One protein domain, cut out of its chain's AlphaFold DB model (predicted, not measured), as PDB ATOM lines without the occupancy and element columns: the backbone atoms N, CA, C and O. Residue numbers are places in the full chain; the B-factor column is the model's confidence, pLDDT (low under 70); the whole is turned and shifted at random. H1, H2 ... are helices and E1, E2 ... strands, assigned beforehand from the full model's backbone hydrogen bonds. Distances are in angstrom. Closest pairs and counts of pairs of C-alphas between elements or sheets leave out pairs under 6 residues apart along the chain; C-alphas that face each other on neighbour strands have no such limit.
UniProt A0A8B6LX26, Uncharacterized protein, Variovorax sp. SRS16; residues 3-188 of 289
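What this domain is: This is residues 3 to 188 of the 289 residues of an uncharacterized protein of Variovorax sp. SRS16 (UniProt A0A8B6LX26). A twisted four-stranded sheet, E3 E4 E6 E5, and a second four-stranded sheet, E1 E2 E8 E7, stand at an angle to each other, with the long helix H5 packed between them on one face of each. H1 packs across the first sheet on that same face, H4 lies over its other face, and H2 sticks out far from both sheets at the end of an arm. The printed part has 186 residues, with five named helices and eight named strands in the chain order E1 E2 H1 H2 H3 E3 E4 H4 E5 E6 H5 E7 E8. Both sheets are antiparallel throughout, and the class is mixed, helices and strands. The whole is compact, with a radius of gyration of the C-alphas of 17.4 A, yet its outline is elongated, 64 by 39 by 33 A, with the arm of H2 making much of the length.

Where its parts are: The sheet E3 E4 E6 E5 has E3, residues 80 to 87, 21.3 A; E4, residues 90 to 98, 25.5 A; E5, residues 126 to 131, 18.0 A; and E6, residues 134 to 140, 20.9 A. H5, residues 142 to 156, is 21.1 A long and begins at C-alpha 142 at (22.390, -3.022, -11.433). The other sheet has E1, residues 8 to 11, with C-alpha 8 at (5.680, -1.527, -11.549); E2, residues 17 to 21; E7, residues 160 to 162; and E8, residues 179 to 182, with C-alpha 182 at (8.691, 7.783, -22.380). The other helices are H1, residues 31 to 41, 15.4 A; H2, residues 49 to 59, 15.1 A; H3, residues 67 to 70; and H4, residues 100 to 106.

How they stand to each other: The sheet E3 E4 E6 E5 is twisted, with edge strands E3 and E5. E3 and E4 are a hairpin, with N 83 and O 94 at 2.9 A. Between the neighbours E4 and E6, N 95 and O 137 are within hydrogen-bond range at 2.9 A, and in the hairpin E5 and E6, N 129 and O 136 are within hydrogen-bond range at 2.9 A. H5 is on this sheet at a height of 8.6 A, over E3 and E4, and runs along the strands at 17 degrees to E4 on the local plane; the closest C-alphas of E4 and H5, Ala 93 and Val 145, are 5.5 A apart. H1 is on the same face at a height of 9.7 A and runs across the strands, at 85 degrees to E5 on the local plane. H4 is on the opposite face, over E4, and only just stands up from the sheet, rising 40.3 degrees. E4, H4 and E5 form a split strand-helix-strand unit, two strands running the same way with E6 between them, and its crossover is left-handed. In the sheet E1 E2 E8 E7, N 10 and O 19 are 2.8 A apart, N 20 and O 180 are 2.9 A apart, and N 161 and O 181 are 2.9 A apart. H5 and this sheet make two layers, a helix on one face of a sheet; H5 runs across the strands at a height of 9.2 A, and the closest C-alphas of E2 and H5, Leu 17 and Gln 147, are 5.6 A apart. H3 only grazes this sheet with residues 68 to 70. H2 is on neither sheet and is apart from H1 and H3. Every O i to N i+4 pair is within hydrogen-bond range in H1, H2 and H5; H4 has 0 of 3, but 3 of 4 O i to N i+3 pairs, and H3 is too short for an O i to N i+4 pair.

The domain as a whole: The two C-alphas farthest apart, those of Lys 58 and Gly 89, are 64.2 A apart. The printed part has no cut. The links H4 to E5 and E7 to E8 are long. The mean pLDDT of the printed part is 78.3, and it is under 70 in residues 25 to 33, 44 to 47, 101 to 124 and 165 to 174.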
ATOM      1  N   LYS A   3       2.745   5.490   0.515       75.69
ATOM      2  CA  LYS A   3       3.302   4.292  -0.132       75.69
ATOM      3  C   LYS A   3       2.310   3.796  -1.187       75.69
ATOM      4  O   LYS A   3       1.137   3.624  -0.881       75.69
ATOM      5  N   GLY A   4       2.779   3.584  -2.409       73.12
ATOM      6  CA  GLY A   4       1.991   2.942  -3.449       73.12
ATOM      7  C   GLY A   4       2.043   1.425  -3.298       73.12
ATOM      8  O   GLY A   4       3.116   0.848  -3.091       73.12
ATOM      9  N   ASN A   5       0.891   0.765  -3.408       75.81
ATOM     10  CA  ASN A   5       0.837  -0.693  -3.439       75.81
ATOM     11  C   ASN A   5       1.090  -1.185  -4.868       75.81
ATOM     12  O   ASN A   5       0.528  -0.651  -5.822       75.81
ATOM     13  N   LYS A   6       1.925  -2.225  -5.000       80.12
ATOM     14  CA  LYS A   6       2.297  -2.864  -6.277       80.12
ATOM     15  C   LYS A   6       2.878  -1.885  -7.323       80.12
ATOM     16  O   LYS A   6       2.358  -1.824  -8.438       80.12
ATOM     17  N   PRO A   7       3.954  -1.135  -7.007       85.50
ATOM     18  CA  PRO A   7       4.669  -0.362  -8.022       85.50
ATOM     19  C   PRO A   7       5.158  -1.278  -9.152       85.50
ATOM     20  O   PRO A   7       5.464  -2.452  -8.917       85.50
ATOM     21  N   ARG A   8       5.252  -0.752 -10.376       87.50
ATOM     22  CA  ARG A   8       5.680  -1.527 -11.549       87.50
ATOM     23  C   ARG A   8       6.618  -0.750 -12.462       87.50
ATOM     24  O   ARG A   8       6.538   0.469 -12.583       87.50
ATOM     25  N   LEU A   9       7.479  -1.509 -13.129       89.12
ATOM     26  CA  LEU A   9       8.304  -1.075 -14.248       89.12
ATOM     27  C   LEU A   9       7.812  -1.815 -15.492       89.12
ATOM     28  O   LEU A   9       7.616  -3.030 -15.439       89.12
ATOM     29  N   VAL A  10       7.614  -1.097 -16.592       88.62
ATOM     30  CA  VAL A  10       7.244  -1.676 -17.887       88.62
ATOM     31  C   VAL A  10       8.454  -1.586 -18.795       88.62
ATOM     32  O   VAL A  10       8.886  -0.489 -19.147       88.62
ATOM     33  N   VAL A  11       9.003  -2.737 -19.164       89.81
ATOM     34  CA  VAL A  11      10.135  -2.838 -20.086       89.81
ATOM     35  C   VAL A  11       9.658  -3.369 -21.430       89.81
ATOM     36  O   VAL A  11       8.777  -4.225 -21.481       89.81
ATOM     37  N   ASN A  12      10.218  -2.854 -22.521       87.38
ATOM     38  CA  ASN A  12       9.959  -3.407 -23.850       87.38
ATOM     39  C   ASN A  12      10.836  -4.643 -24.118       87.38
ATOM     40  O   ASN A  12      11.707  -5.000 -23.322       87.38
ATOM     41  N   SER A  13      10.654  -5.264 -25.285       85.62
ATOM     42  CA  SER A  13      11.435  -6.427 -25.731       85.62
ATOM     43  C   SER A  13      12.947  -6.177 -25.835       85.62
ATOM     44  O   SER A  13      13.721  -7.125 -25.766       85.62
ATOM     45  N   SER A  14      13.383  -4.917 -25.959       88.19
ATOM     46  CA  SER A  14      14.806  -4.537 -25.952       88.19
ATOM     47  C   SER A  14      15.393  -4.343 -24.545       88.19
ATOM     48  O   SER A  14      16.575  -4.032 -24.407       88.19
ATOM     49  N   GLY A  15      14.577  -4.487 -23.494       88.56
ATOM     50  CA  GLY A  15      14.973  -4.253 -22.103       88.56
ATOM     51  C   GLY A  15      15.013  -2.776 -21.695       88.56
ATOM     52  O   GLY A  15      15.503  -2.452 -20.610       88.56
ATOM     53  N   ALA A  16      14.506  -1.865 -22.532       91.69
ATOM     54  CA  ALA A  16      14.399  -0.448 -22.204       91.69
ATOM     55  C   ALA A  16      13.166  -0.187 -21.331       91.69
ATOM     56  O   ALA A  16      12.087  -0.721 -21.589       91.69
ATOM     57  N   LEU A  17      13.322   0.664 -20.314       92.56
ATOM     58  CA  LEU A  17      12.232   1.070 -19.430       92.56
ATOM     59  C   LEU A  17      11.322   2.070 -20.148       92.56
ATOM     60  O   LEU A  17      11.708   3.213 -20.381       92.56
ATOM     61  N   VAL A  18      10.119   1.619 -20.498       91.44
ATOM     62  CA  VAL A  18       9.103   2.396 -21.220       91.44
ATOM     63  C   VAL A  18       8.274   3.223 -20.255       91.44
ATOM     64  O   VAL A  18       8.041   4.400 -20.512       91.44
ATOM     65  N   ALA A  19       7.827   2.615 -19.156       91.44
ATOM     66  CA  ALA A  19       6.953   3.272 -18.198       91.44
ATOM     67  C   ALA A  19       7.232   2.846 -16.758       91.44
ATOM     68  O   ALA A  19       7.718   1.747 -16.483       91.44
ATOM     69  N   VAL A  20       6.872   3.730 -15.837       91.12
ATOM     70  CA  VAL A  20       6.880   3.493 -14.397       91.12
ATOM     71  C   VAL A  20       5.490   3.749 -13.836       91.12
ATOM     72  O   VAL A  20       4.816   4.688 -14.253       91.12
ATOM     73  N   ALA A  21       5.077   2.929 -12.874       88.94
ATOM     74  CA  ALA A  21       3.872   3.138 -12.083       88.94
ATOM     75  C   ALA A  21       4.234   3.116 -10.599       88.94
ATOM     76  O   ALA A  21       4.844   2.155 -10.116       88.94
ATOM     77  N   THR A  22       3.862   4.162  -9.862       86.38
ATOM     78  CA  THR A  22       4.185   4.271  -8.430       86.38
ATOM     79  C   THR A  22       3.374   3.324  -7.553       86.38
ATOM     80  O   THR A  22       3.735   3.129  -6.396       86.38
ATOM     81  N   GLY A  23       2.292   2.744  -8.076       81.69
ATOM     82  CA  GLY A  23       1.318   1.989  -7.300       81.69
ATOM     83  C   GLY A  23       0.340   2.905  -6.559       81.69
ATOM     84  O   GLY A  23       0.586   4.104  -6.383       81.69
ATOM     85  N   SER A  24      -0.768   2.336  -6.094       74.56
ATOM     86  CA  SER A  24      -1.815   3.048  -5.358       74.56
ATOM     87  C   SER A  24      -2.397   2.192  -4.246       74.56
ATOM     88  O   SER A  24      -2.526   0.982  -4.414       74.56
ATOM     89  N   ASP A  25      -2.766   2.814  -3.128       65.00
ATOM     90  CA  ASP A  25      -3.641   2.170  -2.148       65.00
ATOM     91  C   ASP A  25      -5.100   2.218  -2.629       65.00
ATOM     92  O   ASP A  25      -5.454   3.093  -3.420       65.00
ATOM     93  N   ALA A  26      -5.923   1.259  -2.201       47.78
ATOM     94  CA  ALA A  26      -7.281   1.032  -2.712       47.78
ATOM     95  C   ALA A  26      -8.307   2.085  -2.257       47.78
ATOM     96  O   ALA A  26      -9.475   2.019  -2.637       47.78
ATOM     97  N   THR A  27      -7.897   3.048  -1.435       47.53
ATOM     98  CA  THR A  27      -8.792   4.035  -0.845       47.53
ATOM     99  C   THR A  27      -8.227   5.449  -0.980       47.53
ATOM    100  O   THR A  27      -7.147   5.789  -0.498       47.53
ATOM    101  N   THR A  28      -9.055   6.275  -1.621       42.47
ATOM    102  CA  THR A  28      -9.123   7.739  -1.540       42.47
ATOM    103  C   THR A  28      -8.065   8.572  -2.287       42.47
ATOM    104  O   THR A  28      -6.887   8.615  -1.940       42.47
ATOM    105  N   GLU A  29      -8.600   9.349  -3.246       47.72
ATOM    106  CA  GLU A  29      -8.001  10.458  -4.016       47.72
ATOM    107  C   GLU A  29      -7.079  10.077  -5.185       47.72
ATOM    108  O   GLU A  29      -5.914  10.457  -5.231       47.72
ATOM    109  N   HIS A  30      -7.617   9.381  -6.191       58.84
ATOM    110  CA  HIS A  30      -6.872   9.099  -7.428       58.84
ATOM    111  C   HIS A  30      -6.942  10.241  -8.444       58.84
ATOM    112  O   HIS A  30      -5.911  10.639  -8.971       58.84
ATOM    113  N   GLN A  31      -8.122  10.823  -8.681       60.78
ATOM    114  CA  GLN A  31      -8.276  11.802  -9.760       60.78
ATOM    115  C   GLN A  31      -7.750  13.196  -9.383       60.78
ATOM    116  O   GLN A  31      -6.883  13.725 -10.067       60.78
ATOM    117  N   GLY A  32      -8.196  13.763  -8.253       64.88
ATOM    118  CA  GLY A  32      -7.833  15.135  -7.864       64.88
ATOM    119  C   GLY A  32      -6.333  15.340  -7.614       64.88
ATOM    120  O   GLY A  32      -5.764  16.340  -8.047       64.88
ATOM    121  N   GLY A  33      -5.667  14.368  -6.978       69.56
ATOM    122  CA  GLY A  33      -4.219  14.417  -6.758       69.56
ATOM    123  C   GLY A  33      -3.409  14.271  -8.051       69.56
ATOM    124  O   GLY A  33      -2.405  14.960  -8.228       69.56
ATOM    125  N   MET A  34      -3.862  13.423  -8.980       75.19
ATOM    126  CA  MET A  34      -3.237  13.286 -10.300       75.19
ATOM    127  C   MET A  34      -3.452  14.519 -11.174       75.19
ATOM    128  O   MET A  34      -2.529  14.926 -11.877       75.19
ATOM    129  N   ASP A  35      -4.626  15.143 -11.100       76.44
ATOM    130  CA  ASP A  35      -4.917  16.387 -11.809       76.44
ATOM    131  C   ASP A  35      -4.028  17.527 -11.297       76.44
ATOM    132  O   ASP A  35      -3.465  18.270 -12.101       76.44
ATOM    133  N   ALA A  36      -3.821  17.624  -9.978       78.69
ATOM    134  CA  ALA A  36      -2.911  18.598  -9.374       78.69
ATOM    135  C   ALA A  36      -1.450  18.381  -9.810       78.69
ATOM    136  O   ALA A  36      -0.775  19.331 -10.218       78.69
ATOM    137  N   LEU A  37      -0.972  17.131  -9.795       82.56
ATOM    138  CA  LEU A  37       0.358  16.769 -10.294       82.56
ATOM    139  C   LEU A  37       0.522  17.081 -11.786       82.56
ATOM    140  O   LEU A  37       1.527  17.669 -12.186       82.56
ATOM    141  N   SER A  38      -0.465  16.710 -12.606       81.81
ATOM    142  CA  SER A  38      -0.464  16.988 -14.043       81.81
ATOM    143  C   SER A  38      -0.443  18.493 -14.292       81.81
ATOM    144  O   SER A  38       0.357  18.962 -15.095       81.81
ATOM    145  N   ALA A  39      -1.256  19.274 -13.579       80.94
ATOM    146  CA  ALA A  39      -1.288  20.728 -13.718       80.94
ATOM    147  C   ALA A  39       0.050  21.394 -13.348       80.94
ATOM    148  O   ALA A  39       0.427  22.388 -13.968       80.94
ATOM    149  N   ALA A  40       0.777  20.846 -12.368       81.62
ATOM    150  CA  ALA A  40       2.088  21.356 -11.974       81.62
ATOM    151  C   ALA A  40       3.177  21.075 -13.026       81.62
ATOM    152  O   ALA A  40       4.017  21.928 -13.296       81.62
ATOM    153  N   LEU A  41       3.157  19.885 -13.631       86.94
ATOM    154  CA  LEU A  41       4.264  19.372 -14.445       86.94
ATOM    155  C   LEU A  41       4.071  19.505 -15.963       86.94
ATOM    156  O   LEU A  41       5.031  19.337 -16.718       86.94
ATOM    157  N   THR A  42       2.861  19.819 -16.424       87.00
ATOM    158  CA  THR A  42       2.527  19.907 -17.855       87.00
ATOM    159  C   THR A  42       2.299  21.346 -18.320       87.00
ATOM    160  O   THR A  42       2.107  22.266 -17.524       87.00
ATOM    161  N   GLU A  43       2.345  21.560 -19.636       72.62
ATOM    162  CA  GLU A  43       2.333  22.889 -20.258       72.62
ATOM    163  C   GLU A  43       0.999  23.650 -20.158       72.62
ATOM    164  O   GLU A  43       0.942  24.839 -20.478       72.62
ATOM    165  N   GLY A  44      -0.060  23.046 -19.619       62.59
ATOM    166  CA  GLY A  44      -1.265  23.796 -19.298       62.59
ATOM    167  C   GLY A  44      -2.202  23.067 -18.345       62.59
ATOM    168  O   GLY A  44      -2.340  21.848 -18.440       62.59
ATOM    169  N   PRO A  45      -2.917  23.798 -17.465       53.00
ATOM    170  CA  PRO A  45      -4.174  23.275 -16.956       53.00
ATOM    171  C   PRO A  45      -5.020  22.967 -18.192       53.00
ATOM    172  O   PRO A  45      -5.217  23.857 -19.023       53.00
ATOM    173  N   GLY A  46      -5.424  21.708 -18.372       58.56
ATOM    174  CA  GLY A  46      -6.207  21.310 -19.539       58.56
ATOM    175  C   GLY A  46      -7.331  22.321 -19.750       58.56
ATOM    176  O   GLY A  46      -8.093  22.588 -18.817       58.56
ATOM    177  N   VAL A  47      -7.385  22.956 -20.927       65.25
ATOM    178  CA  VAL A  47      -8.486  23.872 -21.243       65.25
ATOM    179  C   VAL A  47      -9.758  23.069 -21.026       65.25
ATOM    180  O   VAL A  47      -9.915  21.997 -21.615       65.25
ATOM    181  N   SER A  48     -10.612  23.526 -20.106       76.12
ATOM    182  CA  SER A  48     -11.756  22.718 -19.703       76.12
ATOM    183  C   SER A  48     -12.612  22.414 -20.929       76.12
ATOM    184  O   SER A  48     -12.770  23.259 -21.815       76.12
ATOM    185  N   ARG A  49     -13.180  21.206 -20.983       80.50
ATOM    186  CA  ARG A  49     -14.077  20.795 -22.073       80.50
ATOM    187  C   ARG A  49     -15.168  21.833 -22.322       80.50
ATOM    188  O   ARG A  49     -15.435  22.184 -23.464       80.50
ATOM    189  N   LEU A  50     -15.710  22.400 -21.242       80.50
ATOM    190  CA  LEU A  50     -16.690  23.479 -21.297       80.50
ATOM    191  C   LEU A  50     -16.138  24.752 -21.960       80.50
ATOM    192  O   LEU A  50     -16.821  25.344 -22.789       80.50
ATOM    193  N   ALA A  51     -14.910  25.167 -21.639       84.50
ATOM    194  CA  ALA A  51     -14.286  26.331 -22.265       84.50
ATOM    195  C   ALA A  51     -14.003  26.102 -23.760       84.50
ATOM    196  O   ALA A  51     -14.198  27.012 -24.568       84.50
ATOM    197  N   LEU A  52     -13.588  24.889 -24.148       87.62
ATOM    198  CA  LEU A  52     -13.427  24.522 -25.559       87.62
ATOM    199  C   LEU A  52     -14.773  24.496 -26.292       87.62
ATOM    200  O   LEU A  52     -14.871  25.039 -27.388       87.62
ATOM    201  N   ALA A  53     -15.817  23.945 -25.672       87.31
ATOM    202  CA  ALA A  53     -17.164  23.917 -26.234       87.31
ATOM    203  C   ALA A  53     -17.734  25.332 -26.429       87.31
ATOM    204  O   ALA A  53     -18.278  25.644 -27.485       87.31
ATOM    205  N   GLN A  54     -17.553  26.226 -25.451       87.25
ATOM    206  CA  GLN A  54     -17.951  27.634 -25.558       87.25
ATOM    207  C   GLN A  54     -17.205  28.366 -26.680       87.25
ATOM    208  O   GLN A  54     -17.819  29.125 -27.429       87.25
ATOM    209  N   ARG A  55     -15.895  28.125 -26.824       87.38
ATOM    210  CA  ARG A  55     -15.105  28.649 -27.948       87.38
ATOM    211  C   ARG A  55     -15.609  28.121 -29.284       87.38
ATOM    212  O   ARG A  55     -15.812  28.914 -30.192       87.38
ATOM    213  N   LEU A  56     -15.886  26.821 -29.385       90.62
ATOM    214  CA  LEU A  56     -16.448  26.225 -30.595       90.62
ATOM    215  C   LEU A  56     -17.798  26.863 -30.964       90.62
ATOM    216  O   LEU A  56     -17.983  27.238 -32.116       90.62
ATOM    217  N   ARG A  57     -18.705  27.070 -29.996       88.12
ATOM    218  CA  ARG A  57     -19.986  27.769 -30.231       88.12
ATOM    219  C   ARG A  57     -19.793  29.195 -30.755       88.12
ATOM    220  O   ARG A  57     -20.558  29.639 -31.602       88.12
ATOM    221  N   LYS A  58     -18.802  29.921 -30.228       88.12
ATOM    222  CA  LYS A  58     -18.551  31.329 -30.570       88.12
ATOM    223  C   LYS A  58     -17.832  31.494 -31.909       88.12
ATOM    224  O   LYS A  58     -18.215  32.344 -32.708       88.12
ATOM    225  N   ASP A  59     -16.791  30.700 -32.127       89.12
ATOM    226  CA  ASP A  59     -15.827  30.899 -33.211       89.12
ATOM    227  C   ASP A  59     -16.063  29.926 -34.384       89.12
ATOM    228  O   ASP A  59     -15.450  30.064 -35.443       89.12
ATOM    229  N   GLY A  60     -16.925  28.914 -34.207       86.38
ATOM    230  CA  GLY A  60     -17.273  27.911 -35.222       86.38
ATOM    231  C   GLY A  60     -16.136  26.952 -35.588       86.38
ATOM    232  O   GLY A  60     -16.268  26.166 -36.524       86.38
ATOM    233  N   ARG A  61     -15.000  27.016 -34.884       83.75
ATOM    234  CA  ARG A  61     -13.805  26.211 -35.156       83.75
ATOM    235  C   ARG A  61     -13.342  25.490 -33.906       83.75
ATOM    236  O   ARG A  61     -13.152  26.101 -32.855       83.75
ATOM    237  N   LEU A  62     -13.132  24.183 -34.039       81.75
ATOM    238  CA  LEU A  62     -12.606  23.362 -32.963       81.75
ATOM    239  C   LEU A  62     -11.081  23.380 -33.017       81.75
ATOM    240  O   LEU A  62     -10.474  22.802 -33.913       81.75
ATOM    241  N   HIS A  63     -10.471  24.028 -32.032       82.56
ATOM    242  CA  HIS A  63      -9.036  23.943 -31.784       82.56
ATOM    243  C   HIS A  63      -8.815  23.202 -30.468       82.56
ATOM    244  O   HIS A  63      -8.641  23.819 -29.414       82.56
ATOM    245  N   CYS A  64      -8.887  21.870 -30.525       81.81
ATOM    246  CA  CYS A  64      -8.516  21.028 -29.396       81.81
ATOM    247  C   CYS A  64      -6.991  20.945 -29.287       81.81
ATOM    248  O   CYS A  64      -6.313  20.824 -30.309       81.81
ATOM    249  N   PRO A  65      -6.435  21.007 -28.067       82.75
ATOM    250  CA  PRO A  65      -5.032  20.696 -27.881       82.75
ATOM    251  C   PRO A  65      -4.788  19.206 -28.152       82.75
ATOM    252  O   PRO A  65      -5.665  18.370 -27.928       82.75
ATOM    253  N   ASP A  66      -3.581  18.885 -28.610       85.62
ATOM    254  CA  ASP A  66      -3.116  17.504 -28.712       85.62
ATOM    255  C   ASP A  66      -2.996  16.904 -27.303       85.62
ATOM    256  O   ASP A  66      -2.238  17.407 -26.466       85.62
ATOM    257  N   LEU A  67      -3.762  15.849 -27.013       83.25
ATOM    258  CA  LEU A  67      -3.813  15.254 -25.678       83.25
ATOM    259  C   LEU A  67      -2.434  14.770 -25.229       83.25
ATOM    260  O   LEU A  67      -2.087  14.951 -24.062       83.25
ATOM    261  N   MET A  68      -1.616  14.225 -26.132       85.06
ATOM    262  CA  MET A  68      -0.267  13.771 -25.792       85.06
ATOM    263  C   MET A  68       0.622  14.941 -25.352       85.06
ATOM    264  O   MET A  68       1.251  14.867 -24.293       85.06
ATOM    265  N   ALA A  69       0.591  16.060 -26.078       85.94
ATOM    266  CA  ALA A  69       1.277  17.293 -25.706       85.94
ATOM    267  C   ALA A  69       0.786  17.836 -24.356       85.94
ATOM    268  O   ALA A  69       1.604  18.204 -23.514       85.94
ATOM    269  N   THR A  70      -0.527  17.808 -24.080       84.12
ATOM    270  CA  THR A  70      -1.058  18.245 -22.767       84.12
ATOM    271  C   THR A  70      -0.630  17.356 -21.602       84.12
ATOM    272  O   THR A  70      -0.677  17.788 -20.454       84.12
ATOM    273  N   LYS A  71      -0.212  16.114 -21.871       86.62
ATOM    274  CA  LYS A  71       0.272  15.170 -20.856       86.62
ATOM    275  C   LYS A  71       1.791  15.197 -20.696       86.62
ATOM    276  O   LYS A  71       2.296  14.527 -19.791       86.62
ATOM    277  N   ARG A  72       2.516  15.941 -21.536       90.50
ATOM    278  CA  ARG A  72       3.980  15.995 -21.523       90.50
ATOM    279  C   ARG A  72       4.510  16.730 -20.298       90.50
ATOM    280  O   ARG A  72       4.097  17.846 -19.989       90.50
ATOM    281  N   ILE A  73       5.439  16.079 -19.607       91.56
ATOM    282  CA  ILE A  73       6.131  16.585 -18.423       91.56
ATOM    283  C   ILE A  73       7.239  17.518 -18.912       91.56
ATOM    284  O   ILE A  73       8.302  17.066 -19.331       91.56
ATOM    285  N   VAL A  74       6.971  18.818 -18.882       90.94
ATOM    286  CA  VAL A  74       7.868  19.861 -19.417       90.94
ATOM    287  C   VAL A  74       8.138  20.988 -18.421       90.94
ATOM    288  O   VAL A  74       9.064  21.772 -18.615       90.94
ATOM    289  N   ARG A  75       7.363  21.070 -17.333       88.94
ATOM    290  CA  ARG A  75       7.529  22.071 -16.273       88.94
ATOM    291  C   ARG A  75       8.219  21.486 -15.056       88.94
ATOM    292  O   ARG A  75       8.231  20.275 -14.860       88.94
ATOM    293  N   ASP A  76       8.811  22.370 -14.252       85.69
ATOM    294  CA  ASP A  76       9.449  22.051 -12.971       85.69
ATOM    295  C   ASP A  76      10.428  20.863 -13.020       85.69
ATOM    296  O   ASP A  76      10.696  20.211 -12.011       85.69
ATOM    297  N   LEU A  77      11.037  20.619 -14.188       88.19
ATOM    298  CA  LEU A  77      11.997  19.532 -14.403       88.19
ATOM    299  C   LEU A  77      13.250  19.676 -13.530       88.19
ATOM    300  O   LEU A  77      13.887  18.679 -13.194       88.19
ATOM    301  N   ALA A  78      13.577  20.898 -13.100       83.56
ATOM    302  CA  ALA A  78      14.637  21.157 -12.126       83.56
ATOM    303  C   ALA A  78      14.364  20.497 -10.758       83.56
ATOM    304  O   ALA A  78      15.306  20.152 -10.050       83.56
ATOM    305  N   ASN A  79      13.091  20.273 -10.412       83.75
ATOM    306  CA  ASN A  79      12.667  19.596  -9.184       83.75
ATOM    307  C   ASN A  79      12.540  18.073  -9.357       83.75
ATOM    308  O   ASN A  79      12.190  17.372  -8.405       83.75
ATOM    309  N   VAL A  80      12.811  17.550 -10.559       87.38
ATOM    310  CA  VAL A  80      12.946  16.114 -10.803       87.38
ATOM    311  C   VAL A  80      14.380  15.710 -10.470       87.38
ATOM    312  O   VAL A  80      15.336  16.022 -11.184       87.38
ATOM    313  N   VAL A  81      14.549  14.991  -9.369       87.50
ATOM    314  CA  VAL A  81      15.847  14.549  -8.866       87.50
ATOM    315  C   VAL A  81      16.039  13.074  -9.179       87.50
ATOM    316  O   VAL A  81      15.163  12.250  -8.933       87.50
ATOM    317  N   TYR A  82      17.209  12.748  -9.721       90.56
ATOM    318  CA  TYR A  82      17.675  11.377  -9.862       90.56
ATOM    319  C   TYR A  82      18.899  11.202  -8.982       90.56
ATOM    320  O   TYR A  82      19.797  12.044  -9.013       90.56
ATOM    321  N   GLU A  83      18.931  10.109  -8.238       88.88
ATOM    322  CA  GLU A  83      20.025   9.778  -7.348       88.88
ATOM    323  C   GLU A  83      20.379   8.296  -7.459       88.88
ATOM    324  O   GLU A  83      19.495   7.451  -7.603       88.88
ATOM    325  N   GLU A  84      21.668   7.982  -7.372       90.44
ATOM    326  CA  GLU A  84      22.214   6.629  -7.441       90.44
ATOM    327  C   GLU A  84      23.306   6.450  -6.383       90.44
ATOM    328  O   GLU A  84      24.103   7.359  -6.158       90.44
ATOM    329  N   ARG A  85      23.351   5.278  -5.739       86.88
ATOM    330  CA  ARG A  85      24.398   4.914  -4.771       86.88
ATOM    331  C   ARG A  85      24.472   3.408  -4.526       86.88
ATOM    332  O   ARG A  85      23.641   2.643  -5.007       86.88
ATOM    333  N   LEU A  86      25.413   3.008  -3.674       84.56
ATOM    334  CA  LEU A  86      25.448   1.677  -3.071       84.56
ATOM    335  C   LEU A  86      24.705   1.678  -1.727       84.56
ATOM    336  O   LEU A  86      25.002   2.484  -0.847       84.56
ATOM    337  N   VAL A  87      23.751   0.763  -1.557       79.25
ATOM    338  CA  VAL A  87      23.032   0.517  -0.300       79.25
ATOM    339  C   VAL A  87      23.318  -0.918   0.110       79.25
ATOM    340  O   VAL A  87      22.918  -1.841  -0.591       79.25
ATOM    341  N   GLN A  88      24.011  -1.109   1.236       79.94
ATOM    342  CA  GLN A  88      24.393  -2.443   1.729       79.94
ATOM    343  C   GLN A  88      25.159  -3.275   0.676       79.94
ATOM    344  O   GLN A  88      24.959  -4.477   0.557       79.94
ATOM    345  N   GLY A  89      26.024  -2.625  -0.112       82.19
ATOM    346  CA  GLY A  89      26.814  -3.276  -1.166       82.19
ATOM    347  C   GLY A  89      26.086  -3.468  -2.503       82.19
ATOM    348  O   GLY A  89      26.724  -3.857  -3.476       82.19
ATOM    349  N   GLU A  90      24.796  -3.139  -2.595       85.00
ATOM    350  CA  GLU A  90      24.015  -3.270  -3.829       85.00
ATOM    351  C   GLU A  90      23.722  -1.910  -4.484       85.00
ATOM    352  O   GLU A  90      23.378  -0.952  -3.783       85.00
ATOM    353  N   PRO A  91      23.783  -1.801  -5.825       90.56
ATOM    354  CA  PRO A  91      23.339  -0.607  -6.536       90.56
ATOM    355  C   PRO A  91      21.858  -0.313  -6.290       90.56
ATOM    356  O   PRO A  91      20.994  -1.176  -6.476       90.56
ATOM    357  N   ALA A  92      21.559   0.932  -5.935       89.56
ATOM    358  CA  ALA A  92      20.209   1.447  -5.782       89.56
ATOM    359  C   ALA A  92      20.088   2.835  -6.414       89.56
ATOM    360  O   ALA A  92      21.026   3.633  -6.377       89.56
ATOM    361  N   ALA A  93      18.911   3.135  -6.956       90.81
ATOM    362  CA  ALA A  93      18.614   4.444  -7.515       90.81
ATOM    363  C   ALA A  93      17.184   4.877  -7.202       90.81
ATOM    364  O   ALA A  93      16.296   4.041  -7.009       90.81
ATOM    365  N   ALA A  94      16.966   6.185  -7.176       89.44
ATOM    366  CA  ALA A  94      15.657   6.792  -7.017       89.44
ATOM    367  C   ALA A  94      15.460   7.925  -8.026       89.44
ATOM    368  O   ALA A  94      16.386   8.672  -8.336       89.44
ATOM    369  N   LEU A  95      14.232   8.052  -8.521       90.94
ATOM    370  CA  LEU A  95      13.749   9.195  -9.286       90.94
ATOM    371  C   LEU A  95      12.580   9.795  -8.514       90.94
ATOM    372  O   LEU A  95      11.621   9.085  -8.214       90.94
ATOM    373  N   VAL A  96      12.661  11.079  -8.184       87.81
ATOM    374  CA  VAL A  96      11.691  11.755  -7.320       87.81
ATOM    375  C   VAL A  96      11.356  13.121  -7.898       87.81
ATOM    376  O   VAL A  96      12.243  13.848  -8.333       87.81
ATOM    377  N   TYR A  97      10.083  13.484  -7.871       87.31
ATOM    378  CA  TYR A  97       9.619  14.851  -8.059       87.31
ATOM    379  C   TYR A  97       9.005  15.359  -6.760       87.31
ATOM    380  O   TYR A  97       8.168  14.682  -6.153       87.31
ATOM    381  N   ILE A  98       9.393  16.567  -6.358       79.88
ATOM    382  CA  ILE A  98       8.864  17.222  -5.166       79.88
ATOM    383  C   ILE A  98       8.591  18.693  -5.469       79.88
ATOM    384  O   ILE A  98       9.515  19.453  -5.744       79.88
ATOM    385  N   ALA A  99       7.334  19.118  -5.358       77.69
ATOM    386  CA  ALA A  99       6.972  20.509  -5.601       77.69
ATOM    387  C   ALA A  99       7.603  21.489  -4.582       77.69
ATOM    388  O   ALA A  99       7.475  21.332  -3.359       77.69
ATOM    389  N   GLY A 100       8.201  22.569  -5.099       70.69
ATOM    390  CA  GLY A 100       8.567  23.783  -4.359       70.69
ATOM    391  C   GLY A 100       9.619  23.615  -3.250       70.69
ATOM    392  O   GLY A 100      10.525  22.788  -3.323       70.69
ATOM    393  N   LYS A 101       9.488  24.414  -2.174       56.09
ATOM    394  CA  LYS A 101      10.435  24.486  -1.031       56.09
ATOM    395  C   LYS A 101      10.616  23.169  -0.267       56.09
ATOM    396  O   LYS A 101      11.502  23.065   0.577       56.09
ATOM    397  N   ARG A 102       9.780  22.166  -0.540       56.44
ATOM    398  CA  ARG A 102       9.831  20.863   0.118       56.44
ATOM    399  C   ARG A 102      11.093  20.091  -0.286       56.44
ATOM    400  O   ARG A 102      11.595  19.360   0.553       56.44
ATOM    401  N   ALA A 103      11.659  20.324  -1.477       54.97
ATOM    402  CA  ALA A 103      12.943  19.749  -1.898       54.97
ATOM    403  C   ALA A 103      14.100  20.096  -0.937       54.97
ATOM    404  O   ALA A 103      14.929  19.240  -0.644       54.97
ATOM    405  N   ALA A 104      14.103  21.306  -0.361       50.91
ATOM    406  CA  ALA A 104      15.099  21.730   0.629       50.91
ATOM    407  C   ALA A 104      14.957  21.019   1.991       50.91
ATOM    408  O   ALA A 104      15.901  21.002   2.775       50.91
ATOM    409  N   ALA A 105      13.794  20.421   2.280       50.59
ATOM    410  CA  ALA A 105      13.514  19.745   3.547       50.59
ATOM    411  C   ALA A 105      13.981  18.276   3.588       50.59
ATOM    412  O   ALA A 105      13.984  17.681   4.661       50.59
ATOM    413  N   PHE A 106      14.368  17.681   2.452       54.22
ATOM    414  CA  PHE A 106      14.767  16.267   2.380       54.22
ATOM    415  C   PHE A 106      16.261  16.015   2.643       54.22
ATOM    416  O   PHE A 106      16.695  14.868   2.600       54.22
ATOM    417  N   GLY A 107      17.046  17.047   2.976       50.56
ATOM    418  CA  GLY A 107      18.486  16.895   3.207       50.56
ATOM    419  C   GLY A 107      19.240  16.395   1.965       50.56
ATOM    420  O   GLY A 107      18.673  16.231   0.890       50.56
ATOM    421  N   ASN A 108      20.547  16.165   2.099       50.19
ATOM    422  CA  ASN A 108      21.457  15.899   0.973       50.19
ATOM    423  C   ASN A 108      21.271  14.525   0.279       50.19
ATOM    424  O   ASN A 108      22.162  14.109  -0.455       50.19
ATOM    425  N   SER A 109      20.194  13.774   0.547       61.88
ATOM    426  CA  SER A 109      20.111  12.353   0.192       61.88
ATOM    427  C   SER A 109      18.667  11.821   0.220       61.88
ATOM    428  O   SER A 109      18.108  11.587   1.287       61.88
ATOM    429  N   PHE A 110      18.066  11.568  -0.945       63.69
ATOM    430  CA  PHE A 110      16.695  11.047  -1.094       63.69
ATOM    431  C   PHE A 110      16.601   9.523  -0.962       63.69
ATOM    432  O   PHE A 110      15.508   8.981  -0.800       63.69
ATOM    433  N   ILE A 111      17.730   8.814  -1.060       61.16
ATOM    434  CA  ILE A 111      17.771   7.366  -0.818       61.16
ATOM    435  C   ILE A 111      17.910   7.062   0.689       61.16
ATOM    436  O   ILE A 111      17.395   6.012   1.087       61.16
ATOM    437  N   ASP A 112      18.537   7.948   1.498       54.12
ATOM    438  CA  ASP A 112      18.632   7.808   2.974       54.12
ATOM    439  C   ASP A 112      17.544   8.559   3.733       54.12
ATOM    440  O   ASP A 112      17.102   8.076   4.774       54.12
ATOM    441  N   ALA A 113      17.118   9.737   3.253       52.56
ATOM    442  CA  ALA A 113      15.879  10.322   3.730       52.56
ATOM    443  C   ALA A 113      14.815   9.308   3.359       52.56
ATOM    444  O   ALA A 113      14.492   9.145   2.183       52.56
ATOM    445  N   GLU A 114      14.339   8.570   4.355       48.34
ATOM    446  CA  GLU A 114      13.193   7.698   4.233       48.34
ATOM    447  C   GLU A 114      12.042   8.521   3.640       48.34
ATOM    448  O   GLU A 114      11.167   9.052   4.327       48.34
ATOM    449  N   LEU A 115      11.945   8.549   2.311       48.03
ATOM    450  CA  LEU A 115      10.670   8.278   1.702       48.03
ATOM    451  C   LEU A 115      10.190   7.060   2.475       48.03
ATOM    452  O   LEU A 115      10.807   6.004   2.376       48.03
ATOM    453  N   ARG A 116       9.147   7.230   3.290       46.97
ATOM    454  CA  ARG A 116       8.472   6.207   4.114       46.97
ATOM    455  C   ARG A 116       7.905   5.032   3.283       46.97
ATOM    456  O   ARG A 116       6.937   4.375   3.645       46.97
ATOM    457  N   LEU A 117       8.485   4.804   2.114       49.12
ATOM    458  CA  LEU A 117       8.560   3.601   1.330       49.12
ATOM    459  C   LEU A 117       9.485   2.629   2.046       49.12
ATOM    460  O   LEU A 117      10.684   2.589   1.780       49.12
ATOM    461  N   ASN A 118       8.924   1.826   2.943       41.41
ATOM    462  CA  ASN A 118       9.600   0.632   3.436       41.41
ATOM    463  C   ASN A 118      10.009  -0.242   2.235       41.41
ATOM    464  O   ASN A 118       9.222  -1.066   1.775       41.41
ATOM    465  N   VAL A 119      11.233  -0.045   1.735       48.12
ATOM    466  CA  VAL A 119      12.018  -1.022   0.969       48.12
ATOM    467  C   VAL A 119      12.931  -1.709   1.979       48.12
ATOM    468  O   VAL A 119      14.155  -1.685   1.875       48.12
ATOM    469  N   VAL A 120      12.323  -2.251   3.028       37.38
ATOM    470  CA  VAL A 120      12.999  -3.122   3.979       37.38
ATOM    471  C   VAL A 120      12.249  -4.442   3.908       37.38
ATOM    472  O   VAL A 120      11.082  -4.511   4.284       37.38
ATOM    473  N   GLY A 121      12.899  -5.450   3.323       40.38
ATOM    474  CA  GLY A 121      12.399  -6.826   3.246       40.38
ATOM    475  C   GLY A 121      11.586  -7.213   2.006       40.38
ATOM    476  O   GLY A 121      11.152  -8.357   1.932       40.38
ATOM    477  N   ASP A 122      11.379  -6.326   1.026       42.53
ATOM    478  CA  ASP A 122      10.593  -6.684  -0.163       42.53
ATOM    479  C   ASP A 122      11.461  -7.406  -1.210       42.53
ATOM    480  O   ASP A 122      12.391  -6.822  -1.773       42.53
ATOM    481  N   SER A 123      11.141  -8.677  -1.479       50.19
ATOM    482  CA  SER A 123      11.828  -9.577  -2.433       50.19
ATOM    483  C   SER A 123      11.978  -9.008  -3.851       50.19
ATOM    484  O   SER A 123      12.779  -9.494  -4.645       50.19
ATOM    485  N   THR A 124      11.214  -7.964  -4.181       63.47
ATOM    486  CA  THR A 124      11.160  -7.401  -5.524       63.47
ATOM    487  C   THR A 124      12.176  -6.300  -5.778       63.47
ATOM    488  O   THR A 124      12.437  -6.064  -6.947       63.47
ATOM    489  N   GLY A 125      12.748  -5.615  -4.776       78.62
ATOM    490  CA  GLY A 125      13.712  -4.520  -5.000       78.62
ATOM    491  C   GLY A 125      13.143  -3.286  -5.729       78.62
ATOM    492  O   GLY A 125      13.878  -2.603  -6.445       78.62
ATOM    493  N   LEU A 126      11.839  -3.019  -5.604       85.69
ATOM    494  CA  LEU A 126      11.121  -1.905  -6.242       85.69
ATOM    495  C   LEU A 126      10.179  -1.231  -5.231       85.69
ATOM    496  O   LEU A 126       9.473  -1.913  -4.497       85.69
ATOM    497  N   GLY A 127      10.139   0.101  -5.206       84.81
ATOM    498  CA  GLY A 127       9.238   0.874  -4.345       84.81
ATOM    499  C   GLY A 127       8.714   2.123  -5.047       84.81
ATOM    500  O   GLY A 127       9.443   2.734  -5.821       84.81
ATOM    501  N   GLY A 128       7.472   2.522  -4.769       84.31
ATOM    502  CA  GLY A 128       6.867   3.732  -5.328       84.31
ATOM    503  C   GLY A 128       6.026   4.487  -4.301       84.31
ATOM    504  O   GLY A 128       5.395   3.864  -3.448       84.31
ATOM    505  N   ALA A 129       6.045   5.820  -4.363       82.06
ATOM    506  CA  ALA A 129       5.244   6.726  -3.535       82.06
ATOM    507  C   ALA A 129       4.643   7.831  -4.380       82.06
ATOM    508  O   ALA A 129       5.277   8.279  -5.336       82.06
ATOM    509  N   TRP A 130       3.513   8.371  -3.937       83.38
ATOM    510  CA  TRP A 130       3.033   9.648  -4.450       83.38
ATOM    511  C   TRP A 130       2.041  10.336  -3.501       83.38
ATOM    512  O   TRP A 130       1.578   9.758  -2.515       83.38
ATOM    513  N   ASP A 131       1.802  11.620  -3.735       78.62
ATOM    514  CA  ASP A 131       0.685  12.426  -3.234       78.62
ATOM    515  C   ASP A 131       0.348  13.512  -4.274       78.62
ATOM    516  O   ASP A 131       0.966  13.560  -5.333       78.62
ATOM    517  N   GLU A 132      -0.597  14.405  -3.981       78.75
ATOM    518  CA  GLU A 132      -1.015  15.505  -4.874       78.75
ATOM    519  C   GLU A 132       0.108  16.456  -5.349       78.75
ATOM    520  O   GLU A 132      -0.109  17.262  -6.252       78.75
ATOM    521  N   ARG A 133       1.305  16.418  -4.746       81.19
ATOM    522  CA  ARG A 133       2.402  17.365  -5.019       81.19
ATOM    523  C   ARG A 133       3.736  16.698  -5.309       81.19
ATOM    524  O   ARG A 133       4.731  17.389  -5.541       81.19
ATOM    525  N   SER A 134       3.834  15.384  -5.182       84.06
ATOM    526  CA  SER A 134       5.112  14.686  -5.251       84.06
ATOM    527  C   SER A 134       4.929  13.237  -5.675       84.06
ATOM    528  O   SER A 134       3.936  12.600  -5.333       84.06
ATOM    529  N   PHE A 135       5.921  12.694  -6.369       86.75
ATOM    530  CA  PHE A 135       5.992  11.271  -6.685       86.75
ATOM    531  C   PHE A 135       7.430  10.780  -6.578       86.75
ATOM    532  O   PHE A 135       8.375  11.557  -6.701       86.75
ATOM    533  N   GLY A 136       7.609   9.480  -6.380       87.81
ATOM    534  CA  GLY A 136       8.927   8.871  -6.375       87.81
ATOM    535  C   GLY A 136       8.884   7.389  -6.698       87.81
ATOM    536  O   GLY A 136       7.943   6.687  -6.327       87.81
ATOM    537  N   ILE A 137       9.930   6.913  -7.366       88.75
ATOM    538  CA  ILE A 137      10.183   5.494  -7.599       88.75
ATOM    539  C   ILE A 137      11.626   5.160  -7.229       88.75
ATOM    540  O   ILE A 137      12.545   5.931  -7.501       88.75
ATOM    541  N   LYS A 138      11.820   4.009  -6.590       88.31
ATOM    542  CA  LYS A 138      13.113   3.500  -6.133       88.31
ATOM    543  C   LYS A 138      13.315   2.083  -6.642       88.31
ATOM    544  O   LYS A 138      12.405   1.261  -6.561       88.31
ATOM    545  N   VAL A 139      14.522   1.792  -7.109       88.94
ATOM    546  CA  VAL A 139      14.931   0.473  -7.598       88.94
ATOM    547  C   VAL A 139      16.217   0.022  -6.914       88.94
ATOM    548  O   VAL A 139      17.059   0.844  -6.548       88.94
ATOM    549  N   LYS A 140      16.375  -1.292  -6.773       88.25
ATOM    550  CA  LYS A 140      17.631  -1.970  -6.443       88.25
ATOM    551  C   LYS A 140      18.035  -2.907  -7.582       88.25
ATOM    552  O   LYS A 140      17.175  -3.409  -8.307       88.25
ATOM    553  N   GLY A 141      19.335  -3.150  -7.709       88.94
ATOM    554  CA  GLY A 141      19.921  -4.039  -8.709       88.94
ATOM    555  C   GLY A 141      20.450  -3.290  -9.932       88.94
ATOM    556  O   GLY A 141      19.842  -2.341 -10.429       88.94
ATOM    557  N   GLN A 142      21.601  -3.740 -10.430       91.81
ATOM    558  CA  GLN A 142      22.390  -3.022 -11.433       91.81
ATOM    559  C   GLN A 142      21.645  -2.776 -12.751       91.81
ATOM    560  O   GLN A 142      21.711  -1.676 -13.304       91.81
ATOM    561  N   GLU A 143      20.898  -3.770 -13.235       92.50
ATOM    562  CA  GLU A 143      20.103  -3.642 -14.460       92.50
ATOM    563  C   GLU A 143      19.032  -2.551 -14.325       92.50
ATOM    564  O   GLU A 143      18.924  -1.659 -15.168       92.50
ATOM    565  N   ARG A 144      18.294  -2.563 -13.213       91.94
ATOM    566  CA  ARG A 144      17.216  -1.604 -12.964       91.94
ATOM    567  C   ARG A 144      17.728  -0.202 -12.700       91.94
ATOM    568  O   ARG A 144      17.102   0.762 -13.125       91.94
ATOM    569  N   VAL A 145      18.874  -0.073 -12.036       94.31
ATOM    570  CA  VAL A 145      19.555   1.215 -11.862       94.31
ATOM    571  C   VAL A 145      19.905   1.815 -13.223       94.31
ATOM    572  O   VAL A 145      19.585   2.977 -13.471       94.31
ATOM    573  N   LYS A 146      20.470   1.014 -14.138       95.50
ATOM    574  CA  LYS A 146      20.773   1.447 -15.512       95.50
ATOM    575  C   LYS A 146      19.507   1.867 -16.269       95.50
ATOM    576  O   LYS A 146      19.501   2.923 -16.901       95.50
ATOM    577  N   GLN A 147      18.440   1.075 -16.177       95.62
ATOM    578  CA  GLN A 147      17.132   1.378 -16.767       95.62
ATOM    579  C   GLN A 147      16.542   2.690 -16.228       95.62
ATOM    580  O   GLN A 147      16.156   3.561 -17.008       95.62
ATOM    581  N   LEU A 148      16.524   2.868 -14.903       95.75
ATOM    582  CA  LEU A 148      15.986   4.069 -14.263       95.75
ATOM    583  C   LEU A 148      16.832   5.310 -14.574       95.75
ATOM    584  O   LEU A 148      16.272   6.391 -14.728       95.75
ATOM    585  N   ARG A 149      18.154   5.165 -14.725       96.75
ATOM    586  CA  ARG A 149      19.046   6.255 -15.150       96.75
ATOM    587  C   ARG A 149      18.655   6.792 -16.525       96.75
ATOM    588  O   ARG A 149      18.474   7.997 -16.685       96.75
ATOM    589  N   ALA A 150      18.496   5.900 -17.503       96.44
ATOM    590  CA  ALA A 150      18.092   6.270 -18.860       96.44
ATOM    591  C   ALA A 150      16.684   6.893 -18.879       96.44
ATOM    592  O   ALA A 150      16.460   7.914 -19.529       96.44
ATOM    593  N   PHE A 151      15.757   6.330 -18.101       96.69
ATOM    594  CA  PHE A 151      14.409   6.871 -17.940       96.69
ATOM    595  C   PHE A 151      14.426   8.285 -17.340       96.69
ATOM    596  O   PHE A 151      13.811   9.198 -17.885       96.69
ATOM    597  N   ALA A 152      15.189   8.508 -16.268       95.19
ATOM    598  CA  ALA A 152      15.322   9.817 -15.633       95.19
ATOM    599  C   ALA A 152      15.914  10.873 -16.579       95.19
ATOM    600  O   ALA A 152      15.463  12.018 -16.583       95.19
ATOM    601  N   GLN A 153      16.892  10.495 -17.407       95.81
ATOM    602  CA  GLN A 153      17.432  11.373 -18.449       95.81
ATOM    603  C   GLN A 153      16.363  11.751 -19.482       95.81
ATOM    604  O   GLN A 153      16.284  12.911 -19.877       95.81
ATOM    605  N   ALA A 154      15.515  10.807 -19.897       95.56
ATOM    606  CA  ALA A 154      14.418  11.085 -20.818       95.56
ATOM    607  C   ALA A 154      13.350  12.008 -20.201       95.56
ATOM    608  O   ALA A 154      12.926  12.956 -20.860       95.56
ATOM    609  N   VAL A 155      12.989  11.807 -18.926       94.44
ATOM    610  CA  VAL A 155      12.083  12.707 -18.184       94.44
ATOM    611  C   VAL A 155      12.652  14.126 -18.125       94.44
ATOM    612  O   VAL A 155      11.967  15.077 -18.486       94.44
ATOM    613  N   LYS A 156      13.925  14.281 -17.736       92.88
ATOM    614  CA  LYS A 156      14.597  15.593 -17.673       92.88
ATOM    615  C   LYS A 156      14.757  16.269 -19.033       92.88
ATOM    616  O   LYS A 156      14.873  17.486 -19.089       92.88
ATOM    617  N   ALA A 157      14.760  15.493 -20.113       93.69
ATOM    618  CA  ALA A 157      14.759  16.002 -21.480       93.69
ATOM    619  C   ALA A 157      13.351  16.388 -21.979       93.69
ATOM    620  O   ALA A 157      13.202  16.705 -23.154       93.69
ATOM    621  N   GLY A 158      12.317  16.320 -21.131       92.00
ATOM    622  CA  GLY A 158      10.938  16.637 -21.508       92.00
ATOM    623  C   GLY A 158      10.279  15.590 -22.408       92.00
ATOM    624  O   GLY A 158       9.292  15.888 -23.068       92.00
ATOM    625  N   ARG A 159      10.817  14.364 -22.462       94.00
ATOM    626  CA  ARG A 159      10.336  13.280 -23.347       94.00
ATOM    627  C   ARG A 159       9.400  12.296 -22.645       94.00
ATOM    628  O   ARG A 159       9.184  11.184 -23.127       94.00
ATOM    629  N   ALA A 160       8.903  12.668 -21.472       93.25
ATOM    630  CA  ALA A 160       8.024  11.836 -20.666       93.25
ATOM    631  C   ALA A 160       6.618  12.429 -20.590       93.25
ATOM    632  O   ALA A 160       6.447  13.646 -20.597       93.25
ATOM    633  N   ILE A 161       5.617  11.560 -20.477       90.88
ATOM    634  CA  ILE A 161       4.201  11.925 -20.424       90.88
ATOM    635  C   ILE A 161       3.504  11.209 -19.263       90.88
ATOM    636  O   ILE A 161       3.872  10.084 -18.909       90.88
ATOM    637  N   PHE A 162       2.462  11.819 -18.701       88.69
ATOM    638  CA  PHE A 162       1.529  11.112 -17.820       88.69
ATOM    639  C   PHE A 162       0.661  10.151 -18.634       88.69
ATOM    640  O   PHE A 162      -0.109  10.585 -19.490       88.69
ATOM    641  N   ALA A 163       0.768   8.853 -18.349       82.94
ATOM    642  CA  ALA A 163       0.269   7.803 -19.235       82.94
ATOM    643  C   ALA A 163      -0.936   7.002 -18.727       82.94
ATOM    644  O   ALA A 163      -1.367   6.047 -19.372       82.94
ATOM    645  N   GLY A 164      -1.513   7.406 -17.591       72.94
ATOM    646  CA  GLY A 164      -2.562   6.632 -16.922       72.94
ATOM    647  C   GLY A 164      -3.832   6.380 -17.739       72.94
ATOM    648  O   GLY A 164      -4.504   5.404 -17.482       72.94
ATOM    649  N   THR A 165      -4.138   7.199 -18.748       60.03
ATOM    650  CA  THR A 165      -5.404   7.125 -19.509       60.03
ATOM    651  C   THR A 165      -5.358   6.240 -20.759       60.03
ATOM    652  O   THR A 165      -6.395   6.008 -21.365       60.03
ATOM    653  N   PHE A 166      -4.185   5.768 -21.195       65.00
ATOM    654  CA  PHE A 166      -4.049   5.072 -22.490       65.00
ATOM    655  C   PHE A 166      -3.112   3.859 -22.465       65.00
ATOM    656  O   PHE A 166      -2.986   3.157 -23.467       65.00
ATOM    657  N   LEU A 167      -2.475   3.574 -21.327       66.25
ATOM    658  CA  LEU A 167      -1.756   2.317 -21.102       66.25
ATOM    659  C   LEU A 167      -2.636   1.228 -20.463       66.25
ATOM    660  O   LEU A 167      -2.106   0.215 -20.033       66.25
ATOM    661  N   GLU A 168      -3.959   1.395 -20.406       58.03
ATOM    662  CA  GLU A 168      -4.876   0.433 -19.765       58.03
ATOM    663  C   GLU A 168      -5.209  -0.807 -20.629       58.03
ATOM    664  O   GLU A 168      -5.879  -1.726 -20.162       58.03
ATOM    665  N   GLY A 169      -4.708  -0.878 -21.869       50.16
ATOM    666  CA  GLY A 169      -4.955  -1.988 -22.801       50.16
ATOM    667  C   GLY A 169      -4.376  -3.342 -22.354       50.16
ATOM    668  O   GLY A 169      -3.309  -3.410 -21.736       50.16
ATOM    669  N   GLU A 170      -5.104  -4.418 -22.684       46.44
ATOM    670  CA  GLU A 170      -4.899  -5.817 -22.269       46.44
ATOM    671  C   GLU A 170      -3.419  -6.231 -22.126       46.44
ATOM    672  O   GLU A 170      -2.662  -6.311 -23.092       46.44
ATOM    673  N   GLY A 171      -3.015  -6.494 -20.878       51.12
ATOM    674  CA  GLY A 171      -1.651  -6.872 -20.476       51.12
ATOM    675  C   GLY A 171      -1.010  -5.911 -19.467       51.12
ATOM    676  O   GLY A 171      -0.174  -6.328 -18.667       51.12
ATOM    677  N   LEU A 172      -1.455  -4.651 -19.442       55.28
ATOM    678  CA  LEU A 172      -1.052  -3.635 -18.454       55.28
ATOM    679  C   LEU A 172      -2.119  -3.384 -17.372       55.28
ATOM    680  O   LEU A 172      -1.957  -2.504 -16.525       55.28
ATOM    681  N   LEU A 173      -3.170  -4.215 -17.360       53.81
ATOM    682  CA  LEU A 173      -4.164  -4.314 -16.292       53.81
ATOM    683  C   LEU A 173      -3.449  -4.412 -14.932       53.81
ATOM    684  O   LEU A 173      -2.815  -5.417 -14.604       53.81
ATOM    685  N   GLY A 174      -3.520  -3.337 -14.142       61.66
ATOM    686  CA  GLY A 174      -2.932  -3.269 -12.804       61.66
ATOM    687  C   GLY A 174      -1.759  -2.303 -12.626       61.66
ATOM    688  O   GLY A 174      -1.123  -2.350 -11.569       61.66
ATOM    689  N   LEU A 175      -1.461  -1.432 -13.599       75.25
ATOM    690  CA  LEU A 175      -0.742  -0.190 -13.297       75.25
ATOM    691  C   LEU A 175      -1.662   0.743 -12.500       75.25
ATOM    692  O   LEU A 175      -2.842   0.875 -12.805       75.25
ATOM    693  N   SER A 176      -1.131   1.380 -11.461       79.31
ATOM    694  CA  SER A 176      -1.894   2.309 -10.627       79.31
ATOM    695  C   SER A 176      -1.000   3.396 -10.033       79.31
ATOM    696  O   SER A 176       0.232   3.284 -10.028       79.31
ATOM    697  N   GLY A 177      -1.632   4.459  -9.532       80.69
ATOM    698  CA  GLY A 177      -0.956   5.646  -9.018       80.69
ATOM    699  C   GLY A 177      -0.485   6.570 -10.137       80.69
ATOM    700  O   GLY A 177      -1.146   6.706 -11.165       80.69
ATOM    701  N   VAL A 178       0.675   7.196  -9.947       86.19
ATOM    702  CA  VAL A 178       1.317   8.021 -10.971       86.19
ATOM    703  C   VAL A 178       1.958   7.108 -12.009       86.19
ATOM    704  O   VAL A 178       2.899   6.373 -11.700       86.19
ATOM    705  N   ILE A 179       1.452   7.173 -13.240       88.81
ATOM    706  CA  ILE A 179       1.970   6.418 -14.383       88.81
ATOM    707  C   ILE A 179       2.662   7.395 -15.332       88.81
ATOM    708  O   ILE A 179       2.025   8.319 -15.844       88.81
ATOM    709  N   ILE A 180       3.957   7.190 -15.570       91.94
ATOM    710  CA  ILE A 180       4.778   8.017 -16.463       91.94
ATOM    711  C   ILE A 180       5.401   7.114 -17.518       91.94
ATOM    712  O   ILE A 180       5.974   6.084 -17.170       91.94
ATOM    713  N   ALA A 181       5.328   7.514 -18.784       92.44
ATOM    714  CA  ALA A 181       5.936   6.796 -19.899       92.44
ATOM    715  C   ALA A 181       6.870   7.696 -20.712       92.44
ATOM    716  O   ALA A 181       6.697   8.913 -20.726       92.44
ATOM    717  N   ILE A 182       7.842   7.096 -21.401       94.50
ATOM    718  CA  ILE A 182       8.691   7.783 -22.380       94.50
ATOM    719  C   ILE A 182       8.001   7.750 -23.740       94.50
ATOM    720  O   ILE A 182       7.745   6.677 -24.283       94.50
ATOM    721  N   GLU A 183       7.734   8.930 -24.291       91.06
ATOM    722  CA  GLU A 183       6.960   9.125 -25.521       91.06
ATOM    723  C   GLU A 183       7.578   8.386 -26.722       91.06
ATOM    724  O   GLU A 183       6.892   7.657 -27.442       91.06
ATOM    725  N   ASP A 184       8.901   8.481 -26.875       91.00
ATOM    726  CA  ASP A 184       9.646   7.858 -27.979       91.00
ATOM    727  C   ASP A 184       9.600   6.324 -27.953       91.00
ATOM    728  O   ASP A 184       9.797   5.674 -28.979       91.00
ATOM    729  N   LEU A 185       9.356   5.737 -26.778       91.12
ATOM    730  CA  LEU A 185       9.338   4.287 -26.571       91.12
ATOM    731  C   LEU A 185       7.924   3.700 -26.635       91.12
ATOM    732  O   LEU A 185       7.744   2.499 -26.422       91.12
ATOM    733  N   LEU A 186       6.916   4.526 -26.929       86.94
ATOM    734  CA  LEU A 186       5.551   4.060 -27.111       86.94
ATOM    735  C   LEU A 186       5.418   3.240 -28.396       86.94
ATOM    736  O   LEU A 186       5.657   3.720 -29.503       86.94
ATOM    737  N   GLU A 187       4.963   2.003 -28.231       84.44
ATOM    738  CA  GLU A 187       4.562   1.124 -29.328       84.44
ATOM    739  C   GLU A 187       3.360   1.678 -30.125       84.44
ATOM    740  O   GLU A 187       2.552   2.436 -29.574       84.44
ATOM    741  N   PRO A 188       3.181   1.258 -31.395       86.38
ATOM    742  CA  PRO A 188       2.070   1.696 -32.246       86.38
ATOM    743  C   PRO A 188       0.693   1.581 -31.581       86.38
ATOM    744  O   PRO A 188      -0.081   2.533 -31.620       86.38
TER     745      PRO A 188